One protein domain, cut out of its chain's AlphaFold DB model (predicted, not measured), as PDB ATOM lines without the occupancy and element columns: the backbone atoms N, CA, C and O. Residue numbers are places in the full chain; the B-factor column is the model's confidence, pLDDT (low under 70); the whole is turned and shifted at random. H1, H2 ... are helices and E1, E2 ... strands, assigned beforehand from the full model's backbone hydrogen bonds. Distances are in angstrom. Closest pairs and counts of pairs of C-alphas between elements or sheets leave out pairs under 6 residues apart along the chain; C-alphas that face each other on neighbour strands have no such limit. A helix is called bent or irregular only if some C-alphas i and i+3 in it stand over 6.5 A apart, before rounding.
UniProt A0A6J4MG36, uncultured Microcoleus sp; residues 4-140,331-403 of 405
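This is residues 4 to 140 and 331 to 403 of the 405 residues of a protein of uncultured Microcoleus sp (UniProt A0A6J4MG36). A strongly twisted sheet of six strands makes the core, in three layers, helices on both faces of a sheet: H5 and H12 on one face, H8 on the other. At one end of the long axis E1 and E4 are prolonged by the hairpin E2 and E3, with H10 packed on E2; at the other end H1, H2 and H3 form a small group where residues 13 to 21 stick out. The printed part has 210 residues, class mixed, with twelve named helices and eight named strands in the order H1 H2 H3 H4 E1 E2 E3 E4 H5 H6 E5 E6 H7 E7 H8 H9 H10 H11 E8 H12. The large sheet, order E7 E6 E5 E4 E1 E8, is mixed; the whole is compact, radius of gyration of the C-alphas 18.0 A, spanning 58 by 39 by 30 A.

The sheet holds E7, residues 131 to 133, E6, 105 to 108, E5, 86 to 90, E4, 65 to 69, E1, 48 to 53 and 15.0 A long, and E8, 387 to 389. E2 is 56 to 58 and E3 61 to 63. The helices are H1, 6 to 9, H2, 11 to 14, H3, 22 to 30, H4, 41 to 46, H5, 72 to 78, H6, 82 to 85, H7, 113 to 122, H8, 331 to 341 and 15.2 A long, H9, 343 to 348, H10, 361 to 371 and 15.1 A long, H11, 375 to 379, and H12, 391 to 401. H4 and H12 are irregular: C-alphas 42 and 45 are 7.4 A apart, 396 and 399 7.5 A. C-alpha 6 is at (-65.872, 14.417, 9.743), C-alpha 401 at (-40.467, 17.000, -14.828).

E5 is parallel to E4, N 87 to O 65 2.8 A, and to E6, N 90 to O 105 3.0 A; E7 is parallel to E6, N 132 to O 106 2.8 A. E1 is antiparallel to E4, N 66 to O 53 2.8 A, and to E8, N 49 to O 388 2.8 A; these pairs are within hydrogen-bond range, as are N 56 and O 63 of the hairpin E2 and E3, 2.9 A. E4, H5 H6, E5 and E6, H7, E7 are strand-helix-strand units, parallel neighbours with helices between, their crossovers right-handed. H12 is over E1, height over the sheet 9.7 A, along the strands; closest C-alphas Phe 49 and Ile 394, 7.5 A. H8 is on the sheet, closest C-alphas to E7 Ile 132 and Cys 338, 6.9 A; H6 and H11 only graze it. H10 touches H11, closest C-alphas Asp 364 and Leu 375, 4.9 A; H8 and H9 only just touch, with 3 pairs of C-alphas within 8 A, and only at the corner, closest Ile 339 and Tyr 345, 6.1 A. With 3 such pairs each, H4 only just touches H12, closest C-alphas Phe 44 and Thr 391, 5.7 A, and H3 only just touches H7, Tyr 26 and Arg 115, 6.9 A. H3 touches H1, closest C-alphas Arg 8 and Asp 28, 5.2 A; H2 touches no helix. Every O i to N i+4 pair is within hydrogen-bond range in H3, H5, H7, H8, H9, H10 and H11, but 5 of 7 in H12 and 0 of 2 in H4, which has 2 of 3 O i to N i+3 pairs; H1, H2 and H6 are too short.

The C-alphas farthest apart, Asn 19 and Glu 59, are 59.0 A apart. Residues 141 to 330 are not printed; C-alphas 140 and 331 are 6.6 A apart across the cut. The links E5 to E6 and H9 to H10 are long. Mean pLDDT of the printed part is 94.6; residues 136 to 138 are under 70.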
ATOM      1  N   GLY A   4     -61.951   9.299   6.548       90.00
ATOM      2  CA  GLY A   4     -62.052   9.495   7.994       90.00
ATOM      3  C   GLY A   4     -63.452   9.902   8.460       90.00
ATOM      4  O   GLY A   4     -64.440   9.674   7.766       90.00
ATOM      5  N   ASN A   5     -63.538  10.473   9.661       92.50
ATOM      6  CA  ASN A   5     -64.788  10.780  10.351       92.50
ATOM      7  C   ASN A   5     -64.936  12.293  10.587       92.50
ATOM      8  O   ASN A   5     -64.489  12.818  11.607       92.50
ATOM      9  N   TYR A   6     -65.596  12.978   9.649       90.38
ATOM     10  CA  TYR A   6     -65.872  14.417   9.743       90.38
ATOM     11  C   TYR A   6     -66.826  14.775  10.891       90.38
ATOM     12  O   TYR A   6     -66.741  15.872  11.439       90.38
ATOM     13  N   ASP A   7     -67.699  13.855  11.319       93.38
ATOM     14  CA  ASP A   7     -68.662  14.128  12.394       93.38
ATOM     15  C   ASP A   7     -67.972  14.429  13.728       93.38
ATOM     16  O   ASP A   7     -68.527  15.146  14.562       93.38
ATOM     17  N   ARG A   8     -66.727  13.967  13.907       95.25
ATOM     18  CA  ARG A   8     -65.903  14.333  15.064       95.25
ATOM     19  C   ARG A   8     -65.594  15.828  15.117       95.25
ATOM     20  O   ARG A   8     -65.406  16.333  16.213       95.25
ATOM     21  N   GLN A   9     -65.606  16.548  13.992       93.75
ATOM     22  CA  GLN A   9     -65.348  17.994  13.947       93.75
ATOM     23  C   GLN A   9     -66.604  18.856  14.174       93.75
ATOM     24  O   GLN A   9     -66.486  20.021  14.552       93.75
ATOM     25  N   LYS A  10     -67.814  18.301  14.019       93.75
ATOM     26  CA  LYS A  10     -69.073  19.059  14.152       93.75
ATOM     27  C   LYS A  10     -69.254  19.800  15.483       93.75
ATOM     28  O   LYS A  10     -69.685  20.953  15.442       93.75
ATOM     29  N   PRO A  11     -68.905  19.228  16.656       95.38
ATOM     30  CA  PRO A  11     -69.049  19.935  17.931       95.38
ATOM     31  C   PRO A  11     -68.286  21.265  17.986       95.38
ATOM     32  O   PRO A  11     -68.710  22.186  18.675       95.38
ATOM     33  N   TYR A  12     -67.190  21.379  17.235       95.94
ATOM     34  CA  TYR A  12     -66.299  22.539  17.222       95.94
ATOM     35  C   TYR A  12     -66.783  23.662  16.291       95.94
ATOM     36  O   TYR A  12     -66.249  24.766  16.342       95.94
ATOM     37  N   LEU A  13     -67.788  23.404  15.442       94.69
ATOM     38  CA  LEU A  13     -68.290  24.382  14.469       94.69
ATOM     39  C   LEU A  13     -69.112  25.492  15.128       94.69
ATOM     40  O   LEU A  13     -69.101  26.614  14.636       94.69
ATOM     41  N   ARG A  14     -69.812  25.190  16.230       91.31
ATOM     42  CA  ARG A  14     -70.745  26.121  16.900       91.31
ATOM     43  C   ARG A  14     -70.449  26.351  18.385       91.31
ATOM     44  O   ARG A  14     -71.103  27.184  19.005       91.31
ATOM     45  N   ASN A  15     -69.502  25.610  18.967       94.44
ATOM     46  CA  ASN A  15     -69.181  25.699  20.388       94.44
ATOM     47  C   ASN A  15     -67.699  26.056  20.607       94.44
ATOM     48  O   ASN A  15     -66.830  25.216  20.352       94.44
ATOM     49  N   PRO A  16     -67.391  27.258  21.127       94.19
ATOM     50  CA  PRO A  16     -66.019  27.631  21.455       94.19
ATOM     51  C   PRO A  16     -65.477  26.902  22.699       94.19
ATOM     52  O   PRO A  16     -64.263  26.797  22.865       94.19
ATOM     53  N   HIS A  17     -66.336  26.363  23.567       95.06
ATOM     54  CA  HIS A  17     -65.951  25.770  24.849       95.06
ATOM     55  C   HIS A  17     -66.187  24.258  24.858       95.06
ATOM     56  O   HIS A  17     -67.274  23.766  25.171       95.06
ATOM     57  N   ILE A  18     -65.142  23.501  24.520       96.44
ATOM     58  CA  ILE A  18     -65.201  22.043  24.438       96.44
ATOM     59  C   ILE A  18     -64.665  21.438  25.730       96.44
ATOM     60  O   ILE A  18     -63.488  21.567  26.055       96.44
ATOM     61  N   ASN A  19     -65.534  20.738  26.456       95.44
ATOM     62  CA  ASN A  19     -65.157  20.019  27.668       95.44
ATOM     63  C   ASN A  19     -64.619  18.620  27.323       95.44
ATOM     64  O   ASN A  19     -65.317  17.620  27.486       95.44
ATOM     65  N   LYS A  20     -63.398  18.565  26.780       96.56
ATOM     66  CA  LYS A  20     -62.660  17.326  26.489       96.56
ATOM     67  C   LYS A  20     -61.168  17.504  26.793       96.56
ATOM     68  O   LYS A  20     -60.666  18.625  26.684       96.56
ATOM     69  N   PRO A  21     -60.429  16.426  27.109       97.44
ATOM     70  CA  PRO A  21     -58.971  16.474  27.149       97.44
ATOM     71  C   PRO A  21     -58.388  16.971  25.819       97.44
ATOM     72  O   PRO A  21     -58.832  16.567  24.745       97.44
ATOM     73  N   ILE A  22     -57.347  17.805  25.876       97.06
ATOM     74  CA  ILE A  22     -56.771  18.430  24.674       97.06
ATOM     75  C   ILE A  22     -56.278  17.406  23.635       97.06
ATOM     76  O   ILE A  22     -56.434  17.618  22.437       97.06
ATOM     77  N   ALA A  23     -55.752  16.261  24.081       97.56
ATOM     78  CA  ALA A  23     -55.322  15.181  23.195       97.56
ATOM     79  C   ALA A  23     -56.497  14.548  22.422       97.56
ATOM     80  O   ALA A  23     -56.342  14.197  21.253       97.56
ATOM     81  N   GLU A  24     -57.679  14.447  23.036       97.94
ATOM     82  CA  GLU A  24     -58.887  13.970  22.350       97.94
ATOM     83  C   GLU A  24     -59.389  14.992  21.333       97.94
ATOM     84  O   GLU A  24     -59.801  14.613  20.237       97.94
ATOM     85  N   ILE A  25     -59.295  16.286  21.655       97.88
ATOM     86  CA  ILE A  25     -59.606  17.361  20.710       97.88
ATOM     87  C   ILE A  25     -58.674  17.285  19.498       97.88
ATOM     88  O   ILE A  25     -59.133  17.320  18.358       97.88
ATOM     89  N   TYR A  26     -57.367  17.125  19.714       97.44
ATOM     90  CA  TYR A  26     -56.414  16.967  18.616       97.44
ATOM     91  C   TYR A  26     -56.717  15.736  17.761       97.44
ATOM     92  O   TYR A  26     -56.698  15.848  16.536       97.44
ATOM     93  N   ALA A  27     -57.083  14.613  18.383       97.00
ATOM     94  CA  ALA A  27     -57.508  13.416  17.671       97.00
ATOM     95  C   ALA A  27     -58.815  13.619  16.882       97.00
ATOM     96  O   ALA A  27     -58.956  13.040  15.809       97.00
ATOM     97  N   ASP A  28     -59.767  14.419  17.378       97.06
ATOM     98  CA  ASP A  28     -60.995  14.772  16.646       97.06
ATOM     99  C   ASP A  28     -60.679  15.602  15.394       97.06
ATOM    100  O   ASP A  28     -61.208  15.327  14.316       97.06
ATOM    101  N   LEU A  29     -59.785  16.589  15.517       95.31
ATOM    102  CA  LEU A  29     -59.340  17.410  14.387       95.31
ATOM    103  C   LEU A  29     -58.557  16.596  13.352       95.31
ATOM    104  O   LEU A  29     -58.655  16.871  12.160       95.31
ATOM    105  N   ASP A  30     -57.799  15.593  13.796       94.44
ATOM    106  CA  ASP A  30     -56.988  14.741  12.923       94.44
ATOM    107  C   ASP A  30     -57.757  13.560  12.319       94.44
ATOM    108  O   ASP A  30     -57.242  12.877  11.440       94.44
ATOM    109  N   ALA A  31     -59.000  13.321  12.750       94.50
ATOM    110  CA  ALA A  31     -59.788  12.146  12.377       94.50
ATOM    111  C   ALA A  31     -60.258  12.113  10.916       94.50
ATOM    112  O   ALA A  31     -60.972  11.186  10.526       94.50
ATOM    113  N   PHE A  32     -59.926  13.130  10.130       91.56
ATOM    114  CA  PHE A  32     -60.500  13.385   8.825       91.56
ATOM    115  C   PHE A  32     -59.510  14.129   7.930       91.56
ATOM    116  O   PHE A  32     -58.946  15.125   8.368       91.56
ATOM    117  N   THR A  33     -59.359  13.708   6.672       91.00
ATOM    118  CA  THR A  33     -58.480  14.372   5.696       91.00
ATOM    119  C   THR A  33     -59.158  14.579   4.336       91.00
ATOM    120  O   THR A  33     -60.006  13.794   3.896       91.00
ATOM    121  N   TRP A  34     -58.746  15.654   3.657       88.31
ATOM    122  CA  TRP A  34     -59.117  15.972   2.274       88.31
ATOM    123  C   TRP A  34     -58.151  15.398   1.230       88.31
ATOM    124  O   TRP A  34     -58.424  15.522   0.026       88.31
ATOM    125  N   GLU A  35     -57.062  14.770   1.685       93.25
ATOM    126  CA  GLU A  35     -56.080  14.100   0.834       93.25
ATOM    127  C   GLU A  35     -56.742  13.088  -0.118       93.25
ATOM    128  O   GLU A  35     -57.807  12.525   0.164       93.25
ATOM    129  N   ILE A  36     -56.121  12.899  -1.282       93.88
ATOM    130  CA  ILE A  36     -56.577  11.981  -2.329       93.88
ATOM    131  C   ILE A  36     -55.719  10.722  -2.289       93.88
ATOM    132  O   ILE A  36     -54.497  10.783  -2.427       93.88
ATOM    133  N   PHE A  37     -56.386   9.580  -2.169       93.88
ATOM    134  CA  PHE A  37     -55.765   8.259  -2.160       93.88
ATOM    135  C   PHE A  37     -56.197   7.441  -3.382       93.88
ATOM    136  O   PHE A  37     -57.086   7.827  -4.144       93.88
ATOM    137  N   GLU A  38     -55.547   6.297  -3.579       94.75
ATOM    138  CA  GLU A  38     -55.772   5.422  -4.735       94.75
ATOM    139  C   GLU A  38     -57.183   4.826  -4.829       94.75
ATOM    140  O   GLU A  38     -57.650   4.518  -5.923       94.75
ATOM    141  N   ASP A  39     -57.890   4.717  -3.703       93.75
ATOM    142  CA  ASP A  39     -59.266   4.222  -3.618       93.75
ATOM    143  C   ASP A  39     -60.307   5.267  -4.065       93.75
ATOM    144  O   ASP A  39     -61.512   5.013  -4.038       93.75
ATOM    145  N   GLN A  40     -59.858   6.439  -4.533       92.94
ATOM    146  CA  GLN A  40     -60.697   7.538  -5.017       92.94
ATOM    147  C   GLN A  40     -60.446   7.866  -6.506       92.94
ATOM    148  O   GLN A  40     -60.176   9.023  -6.838       92.94
ATOM    149  N   PRO A  41     -60.594   6.905  -7.444       94.31
ATOM    150  CA  PRO A  41     -60.265   7.110  -8.862       94.31
ATOM    151  C   PRO A  41     -61.057   8.250  -9.516       94.31
ATOM    152  O   PRO A  41     -60.531   8.974 -10.355       94.31
ATOM    153  N   HIS A  42     -62.293   8.493  -9.068       93.81
ATOM    154  CA  HIS A  42     -63.127   9.613  -9.522       93.81
ATOM    155  C   HIS A  42     -62.518  11.005  -9.249       93.81
ATOM    156  O   HIS A  42     -63.006  11.996  -9.786       93.81
ATOM    157  N   ARG A  43     -61.479  11.105  -8.405       93.81
ATOM    158  CA  ARG A  43     -60.767  12.356  -8.099       93.81
ATOM    159  C   ARG A  43     -59.457  12.519  -8.870       93.81
ATOM    160  O   ARG A  43     -58.854  13.583  -8.761       93.81
ATOM    161  N   PHE A  44     -59.008  11.529  -9.643       95.88
ATOM    162  CA  PHE A  44     -57.678  11.556 -10.270       95.88
ATOM    163  C   PHE A  44     -57.488  12.735 -11.232       95.88
ATOM    164  O   PHE A  44     -56.417  13.336 -11.240       95.88
ATOM    165  N   ASP A  45     -58.537  13.152 -11.945       95.56
ATOM    166  CA  ASP A  45     -58.504  14.330 -12.829       95.56
ATOM    167  C   ASP A  45     -58.559  15.668 -12.070       95.56
ATOM    168  O   ASP A  45     -58.359  16.740 -12.640       95.56
ATOM    169  N   THR A  46     -58.824  15.628 -10.762       93.94
ATOM    170  CA  THR A  46     -58.858  16.818  -9.898       93.94
ATOM    171  C   THR A  46     -57.581  17.024  -9.097       93.94
ATOM    172  O   THR A  46     -57.438  18.097  -8.514       93.94
ATOM    173  N   VAL A  47     -56.672  16.041  -9.099       95.94
ATOM    174  CA  VAL A  47     -55.383  16.097  -8.398       95.94
ATOM    175  C   VAL A  47     -54.610  17.335  -8.829       95.94
ATOM    176  O   VAL A  47     -54.382  17.537 -10.021       95.94
ATOM    177  N   SER A  48     -54.181  18.141  -7.864       95.44
ATOM    178  CA  SER A  48     -53.331  19.300  -8.128       95.44
ATOM    179  C   SER A  48     -51.868  18.970  -7.843       95.44
ATOM    180  O   SER A  48     -51.518  18.602  -6.725       95.44
ATOM    181  N   PHE A  49     -51.000  19.112  -8.842       97.12
ATOM    182  CA  PHE A  49     -49.548  19.013  -8.704       97.12
ATOM    183  C   PHE A  49     -48.952  20.408  -8.861       97.12
ATOM    184  O   PHE A  49     -48.800  20.913  -9.977       97.12
ATOM    185  N   TYR A  50     -48.672  21.061  -7.739       96.19
ATOM    186  CA  TYR A  50     -48.054  22.381  -7.735       96.19
ATOM    187  C   TYR A  50     -46.543  22.229  -7.675       96.19
ATOM    188  O   TYR A  50     -46.020  21.606  -6.752       96.19
ATOM    189  N   VAL A  51     -45.842  22.830  -8.629       97.12
ATOM    190  CA  VAL A  51     -44.383  22.917  -8.603       97.12
ATOM    191  C   VAL A  51     -44.018  24.255  -7.989       97.12
ATOM    192  O   VAL A  51     -44.248  25.306  -8.584       97.12
ATOM    193  N   LEU A  52     -43.470  24.214  -6.778       95.25
ATOM    194  CA  LEU A  52     -43.008  25.410  -6.081       95.25
ATOM    195  C   LEU A  52     -41.621  25.832  -6.578       95.25
ATOM    196  O   LEU A  52     -41.379  27.009  -6.827       95.25
ATOM    197  N   LEU A  53     -40.738  24.848  -6.740       97.31
ATOM    198  CA  LEU A  53     -39.416  24.975  -7.343       97.31
ATOM    199  C   LEU A  53     -39.277  23.811  -8.331       97.31
ATOM    200  O   LEU A  53     -39.396  22.664  -7.899       97.31
ATOM    201  N   PRO A  54     -39.077  24.037  -9.636       97.44
ATOM    202  CA  PRO A  54     -38.787  22.931 -10.540       97.44
ATOM    203  C   PRO A  54     -37.375  22.382 -10.264       97.44
ATOM    204  O   PRO A  54     -36.572  23.078  -9.646       97.44
ATOM    205  N   PRO A  55     -37.040  21.150 -10.677       98.06
ATOM    206  CA  PRO A  55     -35.672  20.663 -10.573       98.06
ATOM    207  C   PRO A  55     -34.757  21.519 -11.452       98.06
ATOM    208  O   PRO A  55     -35.160  21.960 -12.525       98.06
ATOM    209  N   LEU A  56     -33.536  21.777 -10.999       97.94
ATOM    210  CA  LEU A  56     -32.618  22.698 -11.668       97.94
ATOM    211  C   LEU A  56     -31.279  22.028 -11.927       97.94
ATOM    212  O   LEU A  56     -30.765  21.308 -11.071       97.94
ATOM    213  N   PHE A  57     -30.693  22.332 -13.080       97.75
ATOM    214  CA  PHE A  57     -29.301  22.024 -13.365       97.75
ATOM    215  C   PHE A  57     -28.632  23.243 -13.983       97.75
ATOM    216  O   PHE A  57     -28.936  23.628 -15.118       97.75
ATOM    217  N   TYR A  58     -27.714  23.837 -13.231       97.81
ATOM    218  CA  TYR A  58     -27.008  25.048 -13.621       97.81
ATOM    219  C   TYR A  58     -25.581  25.002 -13.073       97.81
ATOM    220  O   TYR A  58     -25.353  24.501 -11.975       97.81
ATOM    221  N   GLU A  59     -24.605  25.433 -13.874       95.88
ATOM    222  CA  GLU A  59     -23.178  25.454 -13.497       95.88
ATOM    223  C   GLU A  59     -22.656  24.135 -12.883       95.88
ATOM    224  O   GLU A  59     -21.911  24.121 -11.906       95.88
ATOM    225  N   GLY A  60     -23.073  22.996 -13.447       95.81
ATOM    226  CA  GLY A  60     -22.637  21.669 -12.995       95.81
ATOM    227  C   GLY A  60     -23.277  21.192 -11.686       95.81
ATOM    228  O   GLY A  60     -22.884  20.148 -11.166       95.81
ATOM    229  N   ARG A  61     -24.255  21.927 -11.145       96.88
ATOM    230  CA  ARG A  61     -24.939  21.599  -9.894       96.88
ATOM    231  C   ARG A  61     -26.405  21.269 -10.141       96.88
ATOM    232  O   ARG A  61     -27.130  22.038 -10.766       96.88
ATOM    233  N   PHE A  62     -26.835  20.141  -9.581       97.75
ATOM    234  CA  PHE A  62     -28.232  19.727  -9.553       97.75
ATOM    235  C   PHE A  62     -28.906  20.142  -8.239       97.75
ATOM    236  O   PHE A  62     -28.366  19.883  -7.162       97.75
ATOM    237  N   ILE A  63     -30.100  20.730  -8.330       98.12
ATOM    238  CA  ILE A  63     -30.972  21.035  -7.192       98.12
ATOM    239  C   ILE A  63     -32.314  20.340  -7.400       98.12
ATOM    240  O   ILE A  63     -32.990  20.573  -8.404       98.12
ATOM    241  N   LYS A  64     -32.722  19.515  -6.430       98.44
ATOM    242  CA  LYS A  64     -34.060  18.912  -6.422       98.44
ATOM    243  C   LYS A  64     -35.142  19.988  -6.381       98.44
ATOM    244  O   LYS A  64     -35.059  20.921  -5.585       98.44
ATOM    245  N   GLY A  65     -36.198  19.808  -7.160       98.19
ATOM    246  CA  GLY A  65     -37.386  20.646  -7.065       98.19
ATOM    247  C   GLY A  65     -38.169  20.413  -5.769       98.19
ATOM    248  O   GLY A  65     -37.911  19.461  -5.034       98.19
ATOM    249  N   ILE A  66     -39.180  21.245  -5.531       97.81
ATOM    250  CA  ILE A  66     -40.235  21.019  -4.541       97.81
ATOM    251  C   ILE A  66     -41.565  20.951  -5.280       97.81
ATOM    252  O   ILE A  66     -41.923  21.904  -5.983       97.81
ATOM    253  N   TYR A  67     -42.327  19.879  -5.068       97.62
ATOM    254  CA  TYR A  67     -43.745  19.868  -5.414       97.62
ATOM    255  C   TYR A  67     -44.616  19.645  -4.188       97.62
ATOM    256  O   TYR A  67     -44.186  19.094  -3.170       97.62
ATOM    257  N   PHE A  68     -45.873  20.052  -4.312       95.88
ATOM    258  CA  PHE A  68     -46.875  19.781  -3.303       95.88
ATOM    259  C   PHE A  68     -48.232  19.462  -3.882       95.88
ATOM    260  O   PHE A  68     -48.586  19.876  -4.988       95.88
ATOM    261  N   SER A  69     -48.977  18.674  -3.117       96.00
ATOM    262  CA  SER A  69     -50.268  18.151  -3.532       96.00
ATOM    263  C   SER A  69     -51.058  17.642  -2.333       96.00
ATOM    264  O   SER A  69     -50.490  17.197  -1.339       96.00
ATOM    265  N   GLU A  70     -52.376  17.630  -2.453       94.44
ATOM    266  CA  GLU A  70     -53.267  16.836  -1.610       94.44
ATOM    267  C   GLU A  70     -53.167  15.322  -1.899       94.44
ATOM    268  O   GLU A  70     -53.776  14.524  -1.199       94.44
ATOM    269  N   ALA A  71     -52.432  14.907  -2.936       96.38
ATOM    270  CA  ALA A  71     -52.383  13.534  -3.439       96.38
ATOM    271  C   ALA A  71     -50.961  12.939  -3.465       96.38
ATOM    272  O   ALA A  71     -50.667  12.095  -4.312       96.38
ATOM    273  N   VAL A  72     -50.050  13.385  -2.588       96.94
ATOM    274  CA  VAL A  72     -48.625  12.981  -2.621       96.94
ATOM    275  C   VAL A  72     -48.445  11.460  -2.607       96.94
ATOM    276  O   VAL A  72     -47.612  10.936  -3.348       96.94
ATOM    277  N   GLU A  73     -49.237  10.739  -1.809       95.25
ATOM    278  CA  GLU A  73     -49.169   9.276  -1.751       95.25
ATOM    279  C   GLU A  73     -49.509   8.624  -3.095       95.25
ATOM    280  O   GLU A  73     -48.738   7.819  -3.619       95.25
ATOM    281  N   LEU A  74     -50.622   9.043  -3.697       97.00
ATOM    282  CA  LEU A  74     -51.046   8.588  -5.015       97.00
ATOM    283  C   LEU A  74     -50.016   8.937  -6.100       97.00
ATOM    284  O   LEU A  74     -49.672   8.087  -6.919       97.00
ATOM    285  N   ILE A  75     -49.509  10.172  -6.107       98.12
ATOM    286  CA  ILE A  75     -48.578  10.664  -7.131       98.12
ATOM    287  C   ILE A  75     -47.281   9.855  -7.131       98.12
ATOM    288  O   ILE A  75     -46.883   9.377  -8.189       98.12
ATOM    289  N   ASN A  76     -46.636   9.647  -5.978       97.12
ATOM    290  CA  ASN A  76     -45.393   8.865  -5.943       97.12
ATOM    291  C   ASN A  76     -45.632   7.376  -6.214       97.12
ATOM    292  O   ASN A  76     -44.726   6.700  -6.693       97.12
ATOM    293  N   LYS A  77     -46.834   6.854  -5.931       96.81
ATOM    294  CA  LYS A  77     -47.190   5.485  -6.315       96.81
ATOM    295  C   LYS A  77     -47.259   5.332  -7.837       96.81
ATOM    296  O   LYS A  77     -46.772   4.338  -8.367       96.81
ATOM    297  N   LEU A  78     -47.864   6.299  -8.528       97.56
ATOM    298  CA  LEU A  78     -48.006   6.282  -9.988       97.56
ATOM    299  C   LEU A  78     -46.711   6.666 -10.716       97.56
ATOM    300  O   LEU A  78     -46.422   6.117 -11.777       97.56
ATOM    301  N   PHE A  79     -45.931   7.590 -10.151       97.69
ATOM    302  CA  PHE A  79     -44.745   8.184 -10.775       97.69
ATOM    303  C   PHE A  79     -43.544   8.170  -9.807       97.69
ATOM    304  O   PHE A  79     -43.074   9.228  -9.375       97.69
ATOM    305  N   PRO A  80     -43.028   6.984  -9.432       96.69
ATOM    306  CA  PRO A  80     -41.987   6.850  -8.406       96.69
ATOM    307  C   PRO A  80     -40.686   7.597  -8.735       96.69
ATOM    308  O   PRO A  80     -39.976   8.034  -7.826       96.69
ATOM    309  N   GLN A  81     -40.391   7.812 -10.020       96.50
ATOM    310  CA  GLN A  81     -39.228   8.570 -10.488       96.50
ATOM    311  C   GLN A  81     -39.257  10.061 -10.118       96.50
ATOM    312  O   GLN A  81     -38.250  10.744 -10.264       96.50
ATOM    313  N   LEU A  82     -40.384  10.599  -9.638       97.56
ATOM    314  CA  LEU A  82     -40.420  11.977  -9.146       97.56
ATOM    315  C   LEU A  82     -39.571  12.145  -7.876       97.56
ATOM    316  O   LEU A  82     -38.970  13.198  -7.689       97.56
ATOM    317  N   SER A  83     -39.454  11.111  -7.039       96.00
ATOM    318  CA  SER A  83     -38.718  11.166  -5.760       96.00
ATOM    319  C   SER A  83     -37.202  11.403  -5.906       96.00
ATOM    320  O   SER A  83     -36.540  11.939  -5.008       96.00
ATOM    321  N   SER A  84     -36.616  11.050  -7.052       96.19
ATOM    322  CA  SER A  84     -35.199  11.303  -7.333       96.19
ATOM    323  C   SER A  84     -34.921  12.758  -7.706       96.19
ATOM    324  O   SER A  84     -33.819  13.233  -7.435       96.19
ATOM    325  N   VAL A  85     -35.906  13.493  -8.234       97.81
ATOM    326  CA  VAL A  85     -35.735  14.890  -8.680       97.81
ATOM    327  C   VAL A  85     -36.521  15.912  -7.865       97.81
ATOM    328  O   VAL A  85     -36.226  17.099  -7.955       97.81
ATOM    329  N   PHE A  86     -37.461  15.477  -7.028       98.44
ATOM    330  CA  PHE A  86     -38.237  16.340  -6.146       98.44
ATOM    331  C   PHE A  86     -38.116  15.939  -4.676       98.44
ATOM    332  O   PHE A  86     -37.950  14.768  -4.340       98.44
ATOM    333  N   LEU A  87     -38.266  16.938  -3.813       98.00
ATOM    334  CA  LEU A  87     -38.821  16.783  -2.475       98.00
ATOM    335  C   LEU A  87     -40.323  17.086  -2.540       98.00
ATOM    336  O   LEU A  87     -40.767  18.001  -3.237       98.00
ATOM    337  N   SER A  88     -41.112  16.301  -1.824       97.06
ATOM    338  CA  SER A  88     -42.568  16.374  -1.800       97.06
ATOM    339  C   SER A  88     -43.065  16.907  -0.460       97.06
ATOM    340  O   SER A  88     -42.561  16.530   0.599       97.06
ATOM    341  N   PHE A  89     -44.092  17.754  -0.473       93.31
ATOM    342  CA  PHE A  89     -44.825  18.070   0.752       93.31
ATOM    343  C   PHE A  89     -46.330  17.869   0.576       93.31
ATOM    344  O   PHE A  89     -46.913  18.247  -0.443       93.31
ATOM    345  N   THR A  90     -46.975  17.268   1.577       93.62
ATOM    346  CA  THR A  90     -48.430  17.082   1.554       93.62
ATOM    347  C   THR A  90     -49.135  18.393   1.856       93.62
ATOM    348  O   THR A  90     -48.969  18.946   2.941       93.62
ATOM    349  N   TYR A  91     -49.969  18.852   0.927       90.12
ATOM    350  CA  TYR A  91     -50.822  20.022   1.090       90.12
ATOM    351  C   TYR A  91     -52.218  19.601   1.553       90.12
ATOM    352  O   TYR A  91     -53.112  19.339   0.750       90.12
ATOM    353  N   SER A  92     -52.401  19.548   2.871       85.56
ATOM    354  CA  SER A  92     -53.703  19.388   3.516       85.56
ATOM    355  C   SER A  92     -54.191  20.755   4.003       85.56
ATOM    356  O   SER A  92     -53.761  21.226   5.056       85.56
ATOM    357  N   PRO A  93     -55.102  21.428   3.273       81.38
ATOM    358  CA  PRO A  93     -55.679  22.688   3.730       81.38
ATOM    359  C   PRO A  93     -56.686  22.487   4.874       81.38
ATOM    360  O   PRO A  93     -57.320  23.456   5.276       81.38
ATOM    361  N   GLY A  94     -56.891  21.259   5.361       87.25
ATOM    362  CA  GLY A  94     -57.749  20.960   6.503       87.25
ATOM    363  C   GLY A  94     -57.078  21.250   7.845       87.25
ATOM    364  O   GLY A  94     -55.966  21.765   7.928       87.25
ATOM    365  N   THR A  95     -57.772  20.905   8.923       89.69
ATOM    366  CA  THR A  95     -57.214  20.968  10.278       89.69
ATOM    367  C   THR A  95     -56.323  19.767  10.582       89.69
ATOM    368  O   THR A  95     -55.493  19.867  11.481       89.69
ATOM    369  N   SER A  96     -56.438  18.652   9.857       92.00
ATOM    370  CA  SER A  96     -55.606  17.463  10.058       92.00
ATOM    371  C   SER A  96     -54.157  17.670   9.621       92.00
ATOM    372  O   SER A  96     -53.863  18.427   8.694       92.00
ATOM    373  N   TYR A  97     -53.251  16.947  10.265       93.06
ATOM    374  CA  TYR A  97     -51.939  16.668   9.707       93.06
ATOM    375  C   TYR A  97     -52.062  15.719   8.517       93.06
ATOM    376  O   TYR A  97     -53.097  15.090   8.286       93.06
ATOM    377  N   SER A  98     -50.973  15.631   7.756       92.12
ATOM    378  CA  SER A  98     -50.851  14.720   6.623       92.12
ATOM    379  C   SER A  98     -51.089  13.275   7.041       92.12
ATOM    380  O   SER A  98     -50.548  12.805   8.044       92.12
ATOM    381  N   TRP A  99     -51.825  12.540   6.222       92.88
ATOM    382  CA  TRP A  99     -52.003  11.099   6.329       92.88
ATOM    383  C   TRP A  99     -51.052  10.331   5.406       92.88
ATOM    384  O   TRP A  99     -50.791   9.173   5.694       92.88
ATOM    385  N   ALA A 100     -50.452  10.976   4.398       92.25
ATOM    386  CA  ALA A 100     -49.437  10.378   3.525       92.25
ATOM    387  C   ALA A 100     -48.076  10.174   4.234       92.25
ATOM    388  O   ALA A 100     -47.317  11.135   4.394       92.25
ATOM    389  N   PRO A 101     -47.685   8.949   4.646       91.88
ATOM    390  CA  PRO A 101     -46.443   8.733   5.386       91.88
ATOM    391  C   PRO A 101     -45.200   8.912   4.515       91.88
ATOM    392  O   PRO A 101     -44.128   9.137   5.059       91.88
ATOM    393  N   ILE A 102     -45.318   8.854   3.189       93.50
ATOM    394  CA  ILE A 102     -44.171   8.901   2.273       93.50
ATOM    395  C   ILE A 102     -43.669  10.319   1.969       93.50
ATOM    396  O   ILE A 102     -42.542  10.453   1.514       93.50
ATOM    397  N   ALA A 103     -44.469  11.366   2.215       95.56
ATOM    398  CA  ALA A 103     -44.090  12.734   1.851       95.56
ATOM    399  C   ALA A 103     -42.864  13.215   2.640       95.56
ATOM    400  O   ALA A 103     -42.705  12.850   3.806       95.56
ATOM    401  N   ASP A 104     -42.018  14.054   2.045       97.06
ATOM    402  CA  ASP A 104     -40.790  14.538   2.691       97.06
ATOM    403  C   ASP A 104     -41.073  15.591   3.771       97.06
ATOM    404  O   ASP A 104     -40.313  15.707   4.731       97.06
ATOM    405  N   ALA A 105     -42.186  16.317   3.653       95.75
ATOM    406  CA  ALA A 105     -42.697  17.244   4.660       95.75
ATOM    407  C   ALA A 105     -44.234  17.273   4.689       95.75
ATOM    408  O   ALA A 105     -44.913  16.821   3.764       95.75
ATOM    409  N   TYR A 106     -44.792  17.845   5.754       93.75
ATOM    410  CA  TYR A 106     -46.236  17.928   5.968       93.75
ATOM    411  C   TYR A 106     -46.696  19.359   6.141       93.75
ATOM    412  O   TYR A 106     -46.029  20.148   6.800       93.75
ATOM    413  N   SER A 107     -47.877  19.684   5.628       90.50
ATOM    414  CA  SER A 107     -48.561  20.895   6.049       90.50
ATOM    415  C   SER A 107     -49.163  20.744   7.446       90.50
ATOM    416  O   SER A 107     -49.796  19.728   7.741       90.50
ATOM    417  N   SER A 108     -49.073  21.793   8.256       91.44
ATOM    418  CA  SER A 108     -50.031  22.062   9.332       91.44
ATOM    419  C   SER A 108     -50.805  23.333   9.005       91.44
ATOM    420  O   SER A 108     -50.373  24.148   8.193       91.44
ATOM    421  N   LEU A 109     -51.965  23.534   9.624       90.88
ATOM    422  CA  LEU A 109     -52.725  24.755   9.374       90.88
ATOM    423  C   LEU A 109     -52.070  25.985  10.030       90.88
ATOM    424  O   LEU A 109     -51.965  27.032   9.400       90.88
ATOM    425  N   TYR A 110     -51.570  25.833  11.259       92.75
ATOM    426  CA  TYR A 110     -50.949  26.891  12.065       92.75
ATOM    427  C   TYR A 110     -49.665  26.393  12.735       92.75
ATOM    428  O   TYR A 110     -49.479  25.187  12.915       92.75
ATOM    429  N   LYS A 111     -48.820  27.324  13.198       92.81
ATOM    430  CA  LYS A 111     -47.706  27.011  14.105       92.81
ATOM    431  C   LYS A 111     -48.254  26.717  15.504       92.81
ATOM    432  O   LYS A 111     -48.556  27.631  16.271       92.81
ATOM    433  N   ASN A 112     -48.390  25.443  15.852       95.62
ATOM    434  CA  ASN A 112     -48.908  25.037  17.155       95.62
ATOM    435  C   ASN A 112     -47.975  24.001  17.800       95.62
ATOM    436  O   ASN A 112     -48.205  22.802  17.646       95.62
ATOM    437  N   PRO A 113     -46.968  24.443  18.581       95.62
ATOM    438  CA  PRO A 113     -45.963  23.546  19.150       95.62
ATOM    439  C   PRO A 113     -46.535  22.433  20.035       95.62
ATOM    440  O   PRO A 113     -45.990  21.332  20.078       95.62
ATOM    441  N   GLN A 114     -47.638  22.693  20.745       96.50
ATOM    442  CA  GLN A 114     -48.277  21.677  21.587       96.50
ATOM    443  C   GLN A 114     -48.914  20.578  20.738       96.50
ATOM    444  O   GLN A 114     -48.796  19.394  21.052       96.50
ATOM    445  N   ARG A 115     -49.569  20.972  19.645       96.06
ATOM    446  CA  ARG A 115     -50.183  20.030  18.717       96.06
ATOM    447  C   ARG A 115     -49.139  19.311  17.861       96.06
ATOM    448  O   ARG A 115     -49.290  18.116  17.634       96.06
ATOM    449  N   ASP A 116     -48.075  19.999  17.445       95.88
ATOM    450  CA  ASP A 116     -46.926  19.395  16.758       95.88
ATOM    451  C   ASP A 116     -46.296  18.305  17.635       95.88
ATOM    452  O   ASP A 116     -46.023  17.204  17.160       95.88
ATOM    453  N   LYS A 117     -46.106  18.587  18.931       96.81
ATOM    454  CA  LYS A 117     -45.600  17.612  19.902       96.81
ATOM    455  C   LYS A 117     -46.514  16.389  19.990       96.81
ATOM    456  O   LYS A 117     -46.032  15.273  19.817       96.81
ATOM    457  N   TRP A 118     -47.818  16.599  20.183       97.38
ATOM    458  CA  TRP A 118     -48.799  15.509  20.212       97.38
ATOM    459  C   TRP A 118     -48.764  14.661  18.930       97.38
ATOM    460  O   TRP A 118     -48.784  13.434  19.009       97.38
ATOM    461  N   PHE A 119     -48.667  15.294  17.756       96.12
ATOM    462  CA  PHE A 119     -48.601  14.589  16.474       96.12
ATOM    463  C   PHE A 119     -47.338  13.724  16.378       96.12
ATOM    464  O   PHE A 119     -47.421  12.548  16.030       96.12
ATOM    465  N   ARG A 120     -46.173  14.276  16.740       96.25
ATOM    466  CA  ARG A 120     -44.892  13.551  16.724       96.25
ATOM    467  C   ARG A 120     -44.878  12.376  17.712       96.25
ATOM    468  O   ARG A 120     -44.324  11.331  17.394       96.25
ATOM    469  N   GLU A 121     -45.506  12.520  18.878       97.06
ATOM    470  CA  GLU A 121     -45.643  11.437  19.866       97.06
ATOM    471  C   GLU A 121     -46.635  10.353  19.413       97.06
ATOM    472  O   GLU A 121     -46.387   9.166  19.614       97.06
ATOM    473  N   THR A 122     -47.733  10.750  18.765       95.94
ATOM    474  CA  THR A 122     -48.762   9.825  18.256       95.94
ATOM    475  C   THR A 122     -48.278   9.052  17.027       95.94
ATOM    476  O   THR A 122     -48.676   7.906  16.824       95.94
ATOM    477  N   TYR A 123     -47.394   9.653  16.222       94.38
ATOM    478  CA  TYR A 123     -46.885   9.073  14.978       94.38
ATOM    479  C   TYR A 123     -45.347   9.133  14.890       94.38
ATOM    480  O   TYR A 123     -44.789   9.957  14.153       94.38
ATOM    481  N   PRO A 124     -44.635   8.264  15.636       93.19
ATOM    482  CA  PRO A 124     -43.176   8.316  15.765       93.19
ATOM    483  C   PRO A 124     -42.411   8.126  14.449       93.19
ATOM    484  O   PRO A 124     -41.357   8.725  14.241       93.19
ATOM    485  N   ASP A 125     -42.956   7.334  13.527       92.25
ATOM    486  CA  ASP A 125     -42.419   7.096  12.181       92.25
ATOM    487  C   ASP A 125     -42.385   8.372  11.321       92.25
ATOM    488  O   ASP A 125     -41.573   8.514  10.405       92.25
ATOM    489  N   ARG A 126     -43.229   9.343  11.671       91.44
ATOM    490  CA  ARG A 126     -43.403  10.630  10.992       91.44
ATOM    491  C   ARG A 126     -42.778  11.794  11.765       91.44
ATOM    492  O   ARG A 126     -42.713  12.916  11.264       91.44
ATOM    493  N   ALA A 127     -42.258  11.525  12.962       91.38
ATOM    494  CA  ALA A 127     -41.879  12.531  13.944       91.38
ATOM    495  C   ALA A 127     -40.639  13.361  13.604       91.38
ATOM    496  O   ALA A 127     -40.375  14.334  14.301       91.38
ATOM    497  N   HIS A 128     -39.865  13.009  12.579       92.00
ATOM    498  CA  HIS A 128     -38.657  13.739  12.172       92.00
ATOM    499  C   HIS A 128     -38.903  14.683  10.987       92.00
ATOM    500  O   HIS A 128     -38.024  15.464  10.628       92.00
ATOM    501  N   LYS A 129     -40.093  14.634  10.379       94.12
ATOM    502  CA  LYS A 129     -40.381  15.376   9.151       94.12
ATOM    503  C   LYS A 129     -40.638  16.863   9.428       94.12
ATOM    504  O   LYS A 129     -41.154  17.204  10.509       94.12
ATOM    505  N   PRO A 130     -40.271  17.762   8.497       94.38
ATOM    506  CA  PRO A 130     -40.636  19.168   8.583       94.38
ATOM    507  C   PRO A 130     -42.159  19.342   8.569       94.38
ATOM    508  O   PRO A 130     -42.876  18.621   7.871       94.38
ATOM    509  N   ILE A 131     -42.641  20.313   9.346       93.12
ATOM    510  CA  ILE A 131     -44.048  20.717   9.393       93.12
ATOM    511  C   ILE A 131     -44.118  22.173   8.928       93.12
ATOM    512  O   ILE A 131     -43.500  23.046   9.535       93.12
ATOM    513  N   ILE A 132     -44.847  22.419   7.842       92.00
ATOM    514  CA  ILE A 132     -44.939  23.703   7.148       92.00
ATOM    515  C   ILE A 132     -46.324  24.319   7.424       92.00
ATOM    516  O   ILE A 132     -47.335  23.755   7.003       92.00
ATOM    517  N   PRO A 133     -46.408  25.467   8.115       89.19
ATOM    518  CA  PRO A 133     -47.677  26.069   8.515       89.19
ATOM    519  C   PRO A 133     -48.310  26.876   7.372       89.19
ATOM    520  O   PRO A 133     -47.764  27.893   6.946       89.19
ATOM    521  N   LEU A 134     -49.486  26.459   6.898       85.75
ATOM    522  CA  LEU A 134     -50.140  27.016   5.709       85.75
ATOM    523  C   LEU A 134     -50.783  28.391   5.911       85.75
ATOM    524  O   LEU A 134     -50.915  29.127   4.931       85.75
ATOM    525  N   GLN A 135     -51.237  28.741   7.119       79.00
ATOM    526  CA  GLN A 135     -51.878  30.042   7.355       79.00
ATOM    527  C   GLN A 135     -50.903  31.199   7.105       79.00
ATOM    528  O   GLN A 135     -51.257  32.183   6.462       79.00
ATOM    529  N   ASP A 136     -49.656  31.036   7.543       67.19
ATOM    530  CA  ASP A 136     -48.598  32.036   7.382       67.19
ATOM    531  C   ASP A 136     -48.105  32.119   5.931       67.19
ATOM    532  O   ASP A 136     -47.354  33.017   5.563       67.19
ATOM    533  N   THR A 137     -48.484  31.152   5.095       61.91
ATOM    534  CA  THR A 137     -47.818  30.891   3.830       61.91
ATOM    535  C   THR A 137     -48.850  30.516   2.762       61.91
ATOM    536  O   THR A 137     -49.197  29.359   2.517       61.91
ATOM    537  N   ASP A 138     -49.441  31.545   2.147       68.06
ATOM    538  CA  ASP A 138     -50.507  31.356   1.167       68.06
ATOM    539  C   ASP A 138     -50.024  31.258  -0.273       68.06
ATOM    540  O   ASP A 138     -49.253  32.094  -0.726       68.06
ATOM    541  N   PHE A 139     -50.516  30.251  -1.003       79.25
ATOM    542  CA  PHE A 139     -50.242  30.067  -2.427       79.25
ATOM    543  C   PHE A 139     -51.329  30.699  -3.307       79.25
ATOM    544  O   PHE A 139     -51.446  30.384  -4.490       79.25
ATOM    545  N   ILE A 140     -52.140  31.612  -2.764       84.06
ATOM    546  CA  ILE A 140     -52.978  32.511  -3.571       84.06
ATOM    547  C   ILE A 140     -52.077  33.364  -4.476       84.06
ATOM    548  O   ILE A 140     -50.899  33.561  -4.193       84.06
ATOM    549  N   ARG A 331     -47.292  34.419  -1.412       90.75
ATOM    550  CA  ARG A 331     -46.625  33.364  -2.181       90.75
ATOM    551  C   ARG A 331     -45.101  33.378  -2.054       90.75
ATOM    552  O   ARG A 331     -44.483  32.318  -2.009       90.75
ATOM    553  N   LYS A 332     -44.496  34.563  -1.930       92.00
ATOM    554  CA  LYS A 332     -43.045  34.716  -1.696       92.00
ATOM    555  C   LYS A 332     -42.625  34.177  -0.331       92.00
ATOM    556  O   LYS A 332     -41.661  33.426  -0.236       92.00
ATOM    557  N   ASN A 333     -43.384  34.515   0.713       92.19
ATOM    558  CA  ASN A 333     -43.129  34.016   2.064       92.19
ATOM    559  C   ASN A 333     -43.352  32.499   2.149       92.19
ATOM    560  O   ASN A 333     -42.589  31.812   2.827       92.19
ATOM    561  N   PHE A 334     -44.325  31.958   1.405       92.44
ATOM    562  CA  PHE A 334     -44.495  30.511   1.246       92.44
ATOM    563  C   PHE A 334     -43.291  29.848   0.582       92.44
ATOM    564  O   PHE A 334     -42.758  28.892   1.140       92.44
ATOM    565  N   PHE A 335     -42.802  30.391  -0.539       94.94
ATOM    566  CA  PHE A 335     -41.591  29.890  -1.190       94.94
ATOM    567  C   PHE A 335     -40.403  29.845  -0.221       94.94
ATOM    568  O   PHE A 335     -39.810  28.784  -0.029       94.94
ATOM    569  N   ASN A 336     -40.109  30.961   0.451       95.25
ATOM    570  CA  ASN A 336     -38.998  31.040   1.399       95.25
ATOM    571  C   ASN A 336     -39.169  30.051   2.559       95.25
ATOM    572  O   ASN A 336     -38.247  29.304   2.860       95.25
ATOM    573  N   THR A 337     -40.367  29.965   3.149       93.94
ATOM    574  CA  THR A 337     -40.638  29.034   4.257       93.94
ATOM    575  C   THR A 337     -40.412  27.584   3.841       93.94
ATOM    576  O   THR A 337     -39.819  26.818   4.598       93.94
ATOM    577  N   CYS A 338     -40.850  27.190   2.643       94.56
ATOM    578  CA  CYS A 338     -40.621  25.837   2.146       94.56
ATOM    579  C   CYS A 338     -39.129  25.559   1.941       94.56
ATOM    580  O   CYS A 338     -38.651  24.534   2.415       94.56
ATOM    581  N   ILE A 339     -38.387  26.464   1.295       96.19
ATOM    582  CA  ILE A 339     -36.940  26.303   1.086       96.19
ATOM    583  C   ILE A 339     -36.207  26.199   2.430       96.19
ATOM    584  O   ILE A 339     -35.395  25.295   2.619       96.19
ATOM    585  N   ASP A 340     -36.548  27.063   3.385       95.69
ATOM    586  CA  ASP A 340     -35.942  27.091   4.717       95.69
ATOM    587  C   ASP A 340     -36.250  25.824   5.529       95.69
ATOM    588  O   ASP A 340     -35.447  25.419   6.372       95.69
ATOM    589  N   SER A 341     -37.390  25.177   5.263       94.69
ATOM    590  CA  SER A 341     -37.849  23.981   5.983       94.69
ATOM    591  C   SER A 341     -37.090  22.706   5.613       94.69
ATOM    592  O   SER A 341     -37.113  21.748   6.388       94.69
ATOM    593  N   PHE A 342     -36.418  22.666   4.459       95.06
ATOM    594  CA  PHE A 342     -35.608  21.517   4.056       95.06
ATOM    595  C   PHE A 342     -34.115  21.843   4.191       95.06
ATOM    596  O   PHE A 342     -33.580  22.609   3.384       95.06
ATOM    597  N   PRO A 343     -33.384  21.188   5.117       94.44
ATOM    598  CA  PRO A 343     -31.941  21.381   5.258       94.44
ATOM    599  C   PRO A 343     -31.164  21.158   3.956       94.44
ATOM    600  O   PRO A 343     -30.122  21.772   3.749       94.44
ATOM    601  N   TYR A 344     -31.678  20.316   3.054       96.88
ATOM    602  CA  TYR A 344     -31.110  20.092   1.725       96.88
ATOM    603  C   TYR A 344     -30.796  21.404   0.988       96.88
ATOM    604  O   TYR A 344     -29.679  21.569   0.501       96.88
ATOM    605  N   TYR A 345     -31.723  22.362   0.947       97.75
ATOM    606  CA  TYR A 345     -31.520  23.595   0.184       97.75
ATOM    607  C   TYR A 345     -30.461  24.502   0.788       97.75
ATOM    608  O   TYR A 345     -29.656  25.064   0.052       97.75
ATOM    609  N   GLN A 346     -30.400  24.564   2.117       95.38
ATOM    610  CA  GLN A 346     -29.414  25.370   2.833       95.38
ATOM    611  C   GLN A 346     -27.973  24.959   2.489       95.38
ATOM    612  O   GLN A 346     -27.089  25.804   2.397       95.38
ATOM    613  N   HIS A 347     -27.743  23.662   2.265       95.88
ATOM    614  CA  HIS A 347     -26.420  23.121   1.937       95.88
ATOM    615  C   HIS A 347     -26.106  23.137   0.437       95.88
ATOM    616  O   HIS A 347     -24.937  23.095   0.055       95.88
ATOM    617  N   ASN A 348     -27.132  23.145  -0.420       97.00
ATOM    618  CA  ASN A 348     -26.952  22.923  -1.854       97.00
ATOM    619  C   ASN A 348     -27.158  24.184  -2.699       97.00
ATOM    620  O   ASN A 348     -26.540  24.277  -3.755       97.00
ATOM    621  N   ILE A 349     -27.949  25.165  -2.265       97.56
ATOM    622  CA  ILE A 349     -28.146  26.413  -3.016       97.56
ATOM    623  C   ILE A 349     -26.958  27.360  -2.762       97.56
ATOM    624  O   ILE A 349     -26.698  27.703  -1.606       97.56
ATOM    625  N   PRO A 350     -26.227  27.804  -3.805       97.12
ATOM    626  CA  PRO A 350     -25.178  28.815  -3.658       97.12
ATOM    627  C   PRO A 350     -25.721  30.129  -3.087       97.12
ATOM    628  O   PRO A 350     -26.825  30.544  -3.434       97.12
ATOM    629  N   ASP A 351     -24.949  30.779  -2.212       95.88
ATOM    630  CA  ASP A 351     -25.303  32.061  -1.580       95.88
ATOM    631  C   ASP A 351     -26.677  32.069  -0.886       95.88
ATOM    632  O   ASP A 351     -27.369  33.091  -0.832       95.88
ATOM    633  N   TYR A 352     -27.095  30.913  -0.365       97.62
ATOM    634  CA  TYR A 352     -28.359  30.778   0.342       97.62
ATOM    635  C   TYR A 352     -28.434  31.713   1.560       97.62
ATOM    636  O   TYR A 352     -27.507  31.807   2.369       97.62
ATOM    637  N   LYS A 353     -29.585  32.375   1.702       97.25
ATOM    638  CA  LYS A 353     -29.930  33.232   2.835       97.25
ATOM    639  C   LYS A 353     -31.318  32.843   3.351       97.25
ATOM    640  O   LYS A 353     -32.271  32.896   2.566       97.25
ATOM    641  N   PRO A 354     -31.453  32.480   4.641       96.50
ATOM    642  CA  PRO A 354     -32.752  32.192   5.241       96.50
ATOM    643  C   PRO A 354     -33.734  33.344   5.041       96.50
ATOM    644  O   PRO A 354     -33.368  34.509   5.209       96.50
ATOM    645  N   GLY A 355     -34.973  33.025   4.675       95.00
ATOM    646  CA  GLY A 355     -36.030  34.009   4.458       95.00
ATOM    647  C   GLY A 355     -35.917  34.837   3.172       95.00
ATOM    648  O   GLY A 355     -36.774  35.690   2.957       95.00
ATOM    649  N   ASP A 356     -34.915  34.599   2.316       96.50
ATOM    650  CA  ASP A 356     -34.648  35.415   1.114       96.50
ATOM    651  C   ASP A 356     -34.334  34.579  -0.144       96.50
ATOM    652  O   ASP A 356     -33.812  35.078  -1.140       96.50
ATOM    653  N   ALA A 357     -34.672  33.284  -0.129       96.75
ATOM    654  CA  ALA A 357     -34.405  32.372  -1.241       96.75
ATOM    655  C   ALA A 357     -35.023  32.836  -2.573       96.75
ATOM    656  O   ALA A 357     -34.424  32.644  -3.626       96.75
ATOM    657  N   ILE A 358     -36.190  33.488  -2.547       95.56
ATOM    658  CA  ILE A 358     -36.864  34.014  -3.745       95.56
ATOM    659  C   ILE A 358     -36.046  35.072  -4.507       95.56
ATOM    660  O   ILE A 358     -36.271  35.270  -5.700       95.56
ATOM    661  N   ASN A 359     -35.105  35.749  -3.840       97.00
ATOM    662  CA  ASN A 359     -34.228  36.756  -4.441       97.00
ATOM    663  C   ASN A 359     -32.820  36.209  -4.739       97.00
ATOM    664  O   ASN A 359     -31.914  36.970  -5.081       97.00
ATOM    665  N   ASN A 360     -32.610  34.898  -4.606       98.25
ATOM    666  CA  ASN A 360     -31.335  34.269  -4.913       98.25
ATOM    667  C   ASN A 360     -31.076  34.285  -6.432       98.25
ATOM    668  O   ASN A 360     -31.804  33.662  -7.207       98.25
ATOM    669  N   LEU A 361     -30.016  34.985  -6.851       98.12
ATOM    670  CA  LEU A 361     -29.668  35.155  -8.266       98.12
ATOM    671  C   LEU A 361     -29.340  33.823  -8.952       98.12
ATOM    672  O   LEU A 361     -29.722  33.626 -10.102       98.12
ATOM    673  N   TRP A 362     -28.660  32.906  -8.258       98.31
ATOM    674  CA  TRP A 362     -28.306  31.605  -8.821       98.31
ATOM    675  C   TRP A 362     -29.560  30.789  -9.158       98.31
ATOM    676  O   TRP A 362     -29.659  30.246 -10.257       98.31
ATOM    677  N   LEU A 363     -30.551  30.757  -8.256       98.31
ATOM    678  CA  LEU A 363     -31.835  30.098  -8.519       98.31
ATOM    679  C   LEU A 363     -32.567  30.735  -9.699       98.31
ATOM    680  O   LEU A 363     -33.080  30.013 -10.551       98.31
ATOM    681  N   ASP A 364     -32.626  32.065  -9.755       98.50
ATOM    682  CA  ASP A 364     -33.319  32.765 -10.836       98.50
ATOM    683  C   ASP A 364     -32.686  32.469 -12.202       98.50
ATOM    684  O   ASP A 364     -33.394  32.081 -13.132       98.50
ATOM    685  N   LEU A 365     -31.355  32.541 -12.309       98.50
ATOM    686  CA  LEU A 365     -30.626  32.204 -13.537       98.50
ATOM    687  C   LEU A 365     -30.793  30.733 -13.930       98.50
ATOM    688  O   LEU A 365     -30.995  30.433 -15.108       98.50
ATOM    689  N   ALA A 366     -30.772  29.819 -12.958       98.31
ATOM    690  CA  ALA A 366     -31.016  28.404 -13.207       98.31
ATOM    691  C   ALA A 366     -32.429  28.164 -13.770       98.31
ATOM    692  O   ALA A 366     -32.583  27.473 -14.780       98.31
ATOM    693  N   VAL A 367     -33.465  28.784 -13.188       98.12
ATOM    694  CA  VAL A 367     -34.843  28.683 -13.704       98.12
ATOM    695  C   VAL A 367     -34.937  29.278 -15.110       98.12
ATOM    696  O   VAL A 367     -35.517  28.644 -15.995       98.12
ATOM    697  N   GLN A 368     -34.322  30.438 -15.357       98.12
ATOM    698  CA  GLN A 368     -34.294  31.050 -16.688       98.12
ATOM    699  C   GLN A 368     -33.635  30.129 -17.717       98.12
ATOM    700  O   GLN A 368     -34.199  29.905 -18.786       98.12
ATOM    701  N   GLN A 369     -32.493  29.520 -17.394       97.81
ATOM    702  CA  GLN A 369     -31.818  28.597 -18.303       97.81
ATOM    703  C   GLN A 369     -32.646  27.329 -18.559       97.81
ATOM    704  O   GLN A 369     -32.781  26.899 -19.706       97.81
ATOM    705  N   ASN A 370     -33.203  26.717 -17.513       97.44
ATOM    706  CA  ASN A 370     -33.871  25.419 -17.622       97.44
ATOM    707  C   ASN A 370     -35.335  25.505 -18.104       97.44
ATOM    708  O   ASN A 370     -35.849  24.511 -18.630       97.44
ATOM    709  N   TYR A 371     -36.001  26.653 -17.926       96.62
ATOM    710  CA  TYR A 371     -37.444  26.832 -18.161       96.62
ATOM    711  C   TYR A 371     -37.824  28.129 -18.888       96.62
ATOM    712  O   TYR A 371     -39.009  28.348 -19.129       96.62
ATOM    713  N   GLN A 372     -36.852  28.966 -19.270       96.62
ATOM    714  CA  GLN A 372     -37.057  30.175 -20.084       96.62
ATOM    715  C   GLN A 372     -38.007  31.209 -19.449       96.62
ATOM    716  O   GLN A 372     -38.667  31.980 -20.142       96.62
ATOM    717  N   VAL A 373     -38.069  31.236 -18.115       97.50
ATOM    718  CA  VAL A 373     -38.839  32.198 -17.311       97.50
ATOM    719  C   VAL A 373     -38.049  32.576 -16.058       97.50
ATOM    720  O   VAL A 373     -37.233  31.789 -15.593       97.50
ATOM    721  N   SER A 374     -38.291  33.756 -15.479       97.62
ATOM    722  CA  SER A 374     -37.728  34.078 -14.155       97.62
ATOM    723  C   SER A 374     -38.341  33.192 -13.063       97.62
ATOM    724  O   SER A 374     -39.471  32.715 -13.212       97.62
ATOM    725  N   LEU A 375     -37.648  33.019 -11.937       97.38
ATOM    726  CA  LEU A 375     -38.161  32.316 -10.757       97.38
ATOM    727  C   LEU A 375     -39.466  32.949 -10.259       97.38
ATOM    728  O   LEU A 375     -40.436  32.242  -9.985       97.38
ATOM    729  N   ASN A 376     -39.525  34.284 -10.212       95.12
ATOM    730  CA  ASN A 376     -40.757  34.995  -9.874       95.12
ATOM    731  C   ASN A 376     -41.867  34.671 -10.885       95.12
ATOM    732  O   ASN A 376     -42.961  34.279 -10.492       95.12
ATOM    733  N   SER A 377     -41.604  34.776 -12.189       95.50
ATOM    734  CA  SER A 377     -42.602  34.449 -13.215       95.50
ATOM    735  C   SER A 377     -43.092  33.006 -13.091       95.50
ATOM    736  O   SER A 377     -44.299  32.788 -13.138       95.50
ATOM    737  N   PHE A 378     -42.201  32.035 -12.867       95.88
ATOM    738  CA  PHE A 378     -42.568  30.634 -12.650       95.88
ATOM    739  C   PHE A 378     -43.514  30.486 -11.452       95.88
ATOM    740  O   PHE A 378     -44.605  29.930 -11.586       95.88
ATOM    741  N   LEU A 379     -43.139  31.066 -10.306       93.44
ATOM    742  CA  LEU A 379     -43.919  31.024  -9.071       93.44
ATOM    743  C   LEU A 379     -45.332  31.604  -9.252       93.44
ATOM    744  O   LEU A 379     -46.282  31.132  -8.627       93.44
ATOM    745  N   TYR A 380     -45.501  32.604 -10.119       93.00
ATOM    746  CA  TYR A 380     -46.788  33.252 -10.396       93.00
ATOM    747  C   TYR A 380     -47.536  32.710 -11.624       93.00
ATOM    748  O   TYR A 380     -48.490  33.340 -12.077       93.00
ATOM    749  N   GLY A 381     -47.184  31.518 -12.114       91.19
ATOM    750  CA  GLY A 381     -47.935  30.853 -13.186       91.19
ATOM    751  C   GLY A 381     -47.478  31.195 -14.601       91.19
ATOM    752  O   GLY A 381     -48.209  30.957 -15.555       91.19
ATOM    753  N   GLY A 382     -46.275  31.744 -14.755       92.00
ATOM    754  CA  GLY A 382     -45.659  32.021 -16.054       92.00
ATOM    755  C   GLY A 382     -45.235  30.767 -16.826       92.00
ATOM    756  O   GLY A 382     -44.806  30.885 -17.967       92.00
ATOM    757  N   SER A 383     -45.353  29.577 -16.227       94.31
ATOM    758  CA  SER A 383     -45.092  28.289 -16.869       94.31
ATOM    759  C   SER A 383     -46.261  27.329 -16.633       94.31
ATOM    760  O   SER A 383     -46.743  27.247 -15.503       94.31
ATOM    761  N   PRO A 384     -46.685  26.532 -17.634       93.44
ATOM    762  CA  PRO A 384     -47.702  25.497 -17.432       93.44
ATOM    763  C   PRO A 384     -47.250  24.406 -16.449       93.44
ATOM    764  O   PRO A 384     -48.082  23.689 -15.901       93.44
ATOM    765  N   LEU A 385     -45.943  24.293 -16.185       95.56
ATOM    766  CA  LEU A 385     -45.400  23.343 -15.217       95.56
ATOM    767  C   LEU A 385     -45.570  23.798 -13.764       95.56
ATOM    768  O   LEU A 385     -45.441  22.969 -12.869       95.56
ATOM    769  N   SER A 386     -45.875  25.075 -13.493       94.38
ATOM    770  CA  SER A 386     -46.044  25.559 -12.112       94.38
ATOM    771  C   SER A 386     -47.257  24.932 -11.414       94.38
ATOM    772  O   SER A 386     -47.312  24.854 -10.188       94.38
ATOM    773  N   HIS A 387     -48.258  24.516 -12.193       95.69
ATOM    774  CA  HIS A 387     -49.435  23.816 -11.696       95.69
ATOM    775  C   HIS A 387     -50.009  22.906 -12.782       95.69
ATOM    776  O   HIS A 387     -50.527  23.379 -13.792       95.69
ATOM    777  N   ILE A 388     -49.959  21.600 -12.534       97.06
ATOM    778  CA  ILE A 388     -50.482  20.567 -13.425       97.06
ATOM    779  C   ILE A 388     -51.683  19.920 -12.740       97.06
ATOM    780  O   ILE A 388     -51.592  19.486 -11.593       97.06
ATOM    781  N   ARG A 389     -52.818  19.859 -13.440       96.81
ATOM    782  CA  ARG A 389     -54.063  19.307 -12.901       96.81
ATOM    783  C   ARG A 389     -54.403  17.974 -13.563       96.81
ATOM    784  O   ARG A 389     -54.549  17.913 -14.779       96.81
ATOM    785  N   GLY A 390     -54.571  16.943 -12.745       97.62
ATOM    786  CA  GLY A 390     -54.942  15.590 -13.147       97.62
ATOM    787  C   GLY A 390     -53.745  14.664 -13.370       97.62
ATOM    788  O   GLY A 390     -52.726  15.064 -13.931       97.62
ATOM    789  N   THR A 391     -53.870  13.396 -12.971       98.00
ATOM    790  CA  THR A 391     -52.783  12.400 -13.094       98.00
ATOM    791  C   THR A 391     -52.358  12.151 -14.544       98.00
ATOM    792  O   THR A 391     -51.169  12.003 -14.813       98.00
ATOM    793  N   ASN A 392     -53.294  12.195 -15.496       97.50
ATOM    794  CA  ASN A 392     -52.993  12.084 -16.927       97.50
ATOM    795  C   ASN A 392     -52.111  13.238 -17.431       97.50
ATOM    796  O   ASN A 392     -51.177  13.024 -18.204       97.50
ATOM    797  N   ALA A 393     -52.370  14.464 -16.966       97.69
ATOM    798  CA  ALA A 393     -51.555  15.620 -17.322       97.69
ATOM    799  C   ALA A 393     -50.160  15.540 -16.684       97.69
ATOM    800  O   ALA A 393     -49.177  15.895 -17.333       97.69
ATOM    801  N   ILE A 394     -50.050  15.021 -15.454       98.12
ATOM    802  CA  ILE A 394     -48.750  14.752 -14.815       98.12
ATOM    803  C   ILE A 394     -47.955  13.747 -15.655       98.12
ATOM    804  O   ILE A 394     -46.811  14.019 -16.005       98.12
ATOM    805  N   GLN A 395     -48.578  12.635 -16.058       98.00
ATOM    806  CA  GLN A 395     -47.955  11.626 -16.918       98.00
ATOM    807  C   GLN A 395     -47.474  12.215 -18.252       98.00
ATOM    808  O   GLN A 395     -46.375  11.889 -18.703       98.00
ATOM    809  N   HIS A 396     -48.268  13.087 -18.881       97.88
ATOM    810  CA  HIS A 396     -47.897  13.741 -20.139       97.88
ATOM    811  C   HIS A 396     -46.667  14.651 -19.993       97.88
ATOM    812  O   HIS A 396     -45.837  14.714 -20.894       97.88
ATOM    813  N   ASN A 397     -46.520  15.317 -18.845       97.62
ATOM    814  CA  ASN A 397     -45.408  16.231 -18.565       97.62
ATOM    815  C   ASN A 397     -44.213  15.551 -17.875       97.62
ATOM    816  O   ASN A 397     -43.228  16.215 -17.559       97.62
ATOM    817  N   LEU A 398     -44.275  14.239 -17.633       96.44
ATOM    818  CA  LEU A 398     -43.305  13.530 -16.800       96.44
ATOM    819  C   LEU A 398     -41.875  13.631 -17.342       96.44
ATOM    820  O   LEU A 398     -40.957  13.842 -16.560       96.44
ATOM    821  N   GLY A 399     -41.702  13.577 -18.667       95.88
ATOM    822  CA  GLY A 399     -40.393  13.744 -19.307       95.88
ATOM    823  C   GLY A 399     -39.730  15.085 -18.979       95.88
ATOM    824  O   GLY A 399     -38.554  15.109 -18.633       95.88
ATOM    825  N   GLU A 400     -40.487  16.187 -18.996       95.50
ATOM    826  CA  GLU A 400     -39.975  17.511 -18.609       95.50
ATOM    827  C   GLU A 400     -39.735  17.627 -17.100       95.50
ATOM    828  O   GLU A 400     -38.759  18.245 -16.669       95.50
ATOM    829  N   LEU A 401     -40.603  17.018 -16.287       94.75
ATOM    830  CA  LEU A 401     -40.467  17.000 -14.828       94.75
ATOM    831  C   LEU A 401     -39.244  16.200 -14.365       94.75
ATOM    832  O   LEU A 401     -38.723  16.467 -13.285       94.75
ATOM    833  N   THR A 402     -38.776  15.242 -15.165       95.56
ATOM    834  CA  THR A 402     -37.668  14.344 -14.817       95.56
ATOM    835  C   THR A 402     -36.495  14.418 -15.790       95.56
ATOM    836  O   THR A 402     -35.710  13.478 -15.879       95.56
ATOM    837  N   LYS A 403     -36.344  15.525 -16.524       94.00
ATOM    838  CA  LYS A 403     -35.324  15.675 -17.580       94.00
ATOM    839  C   LYS A 403     -33.864  15.668 -17.109       94.00
ATOM    840  O   LYS A 403     -32.962  15.699 -17.938       94.00
TER     841      LYS A 403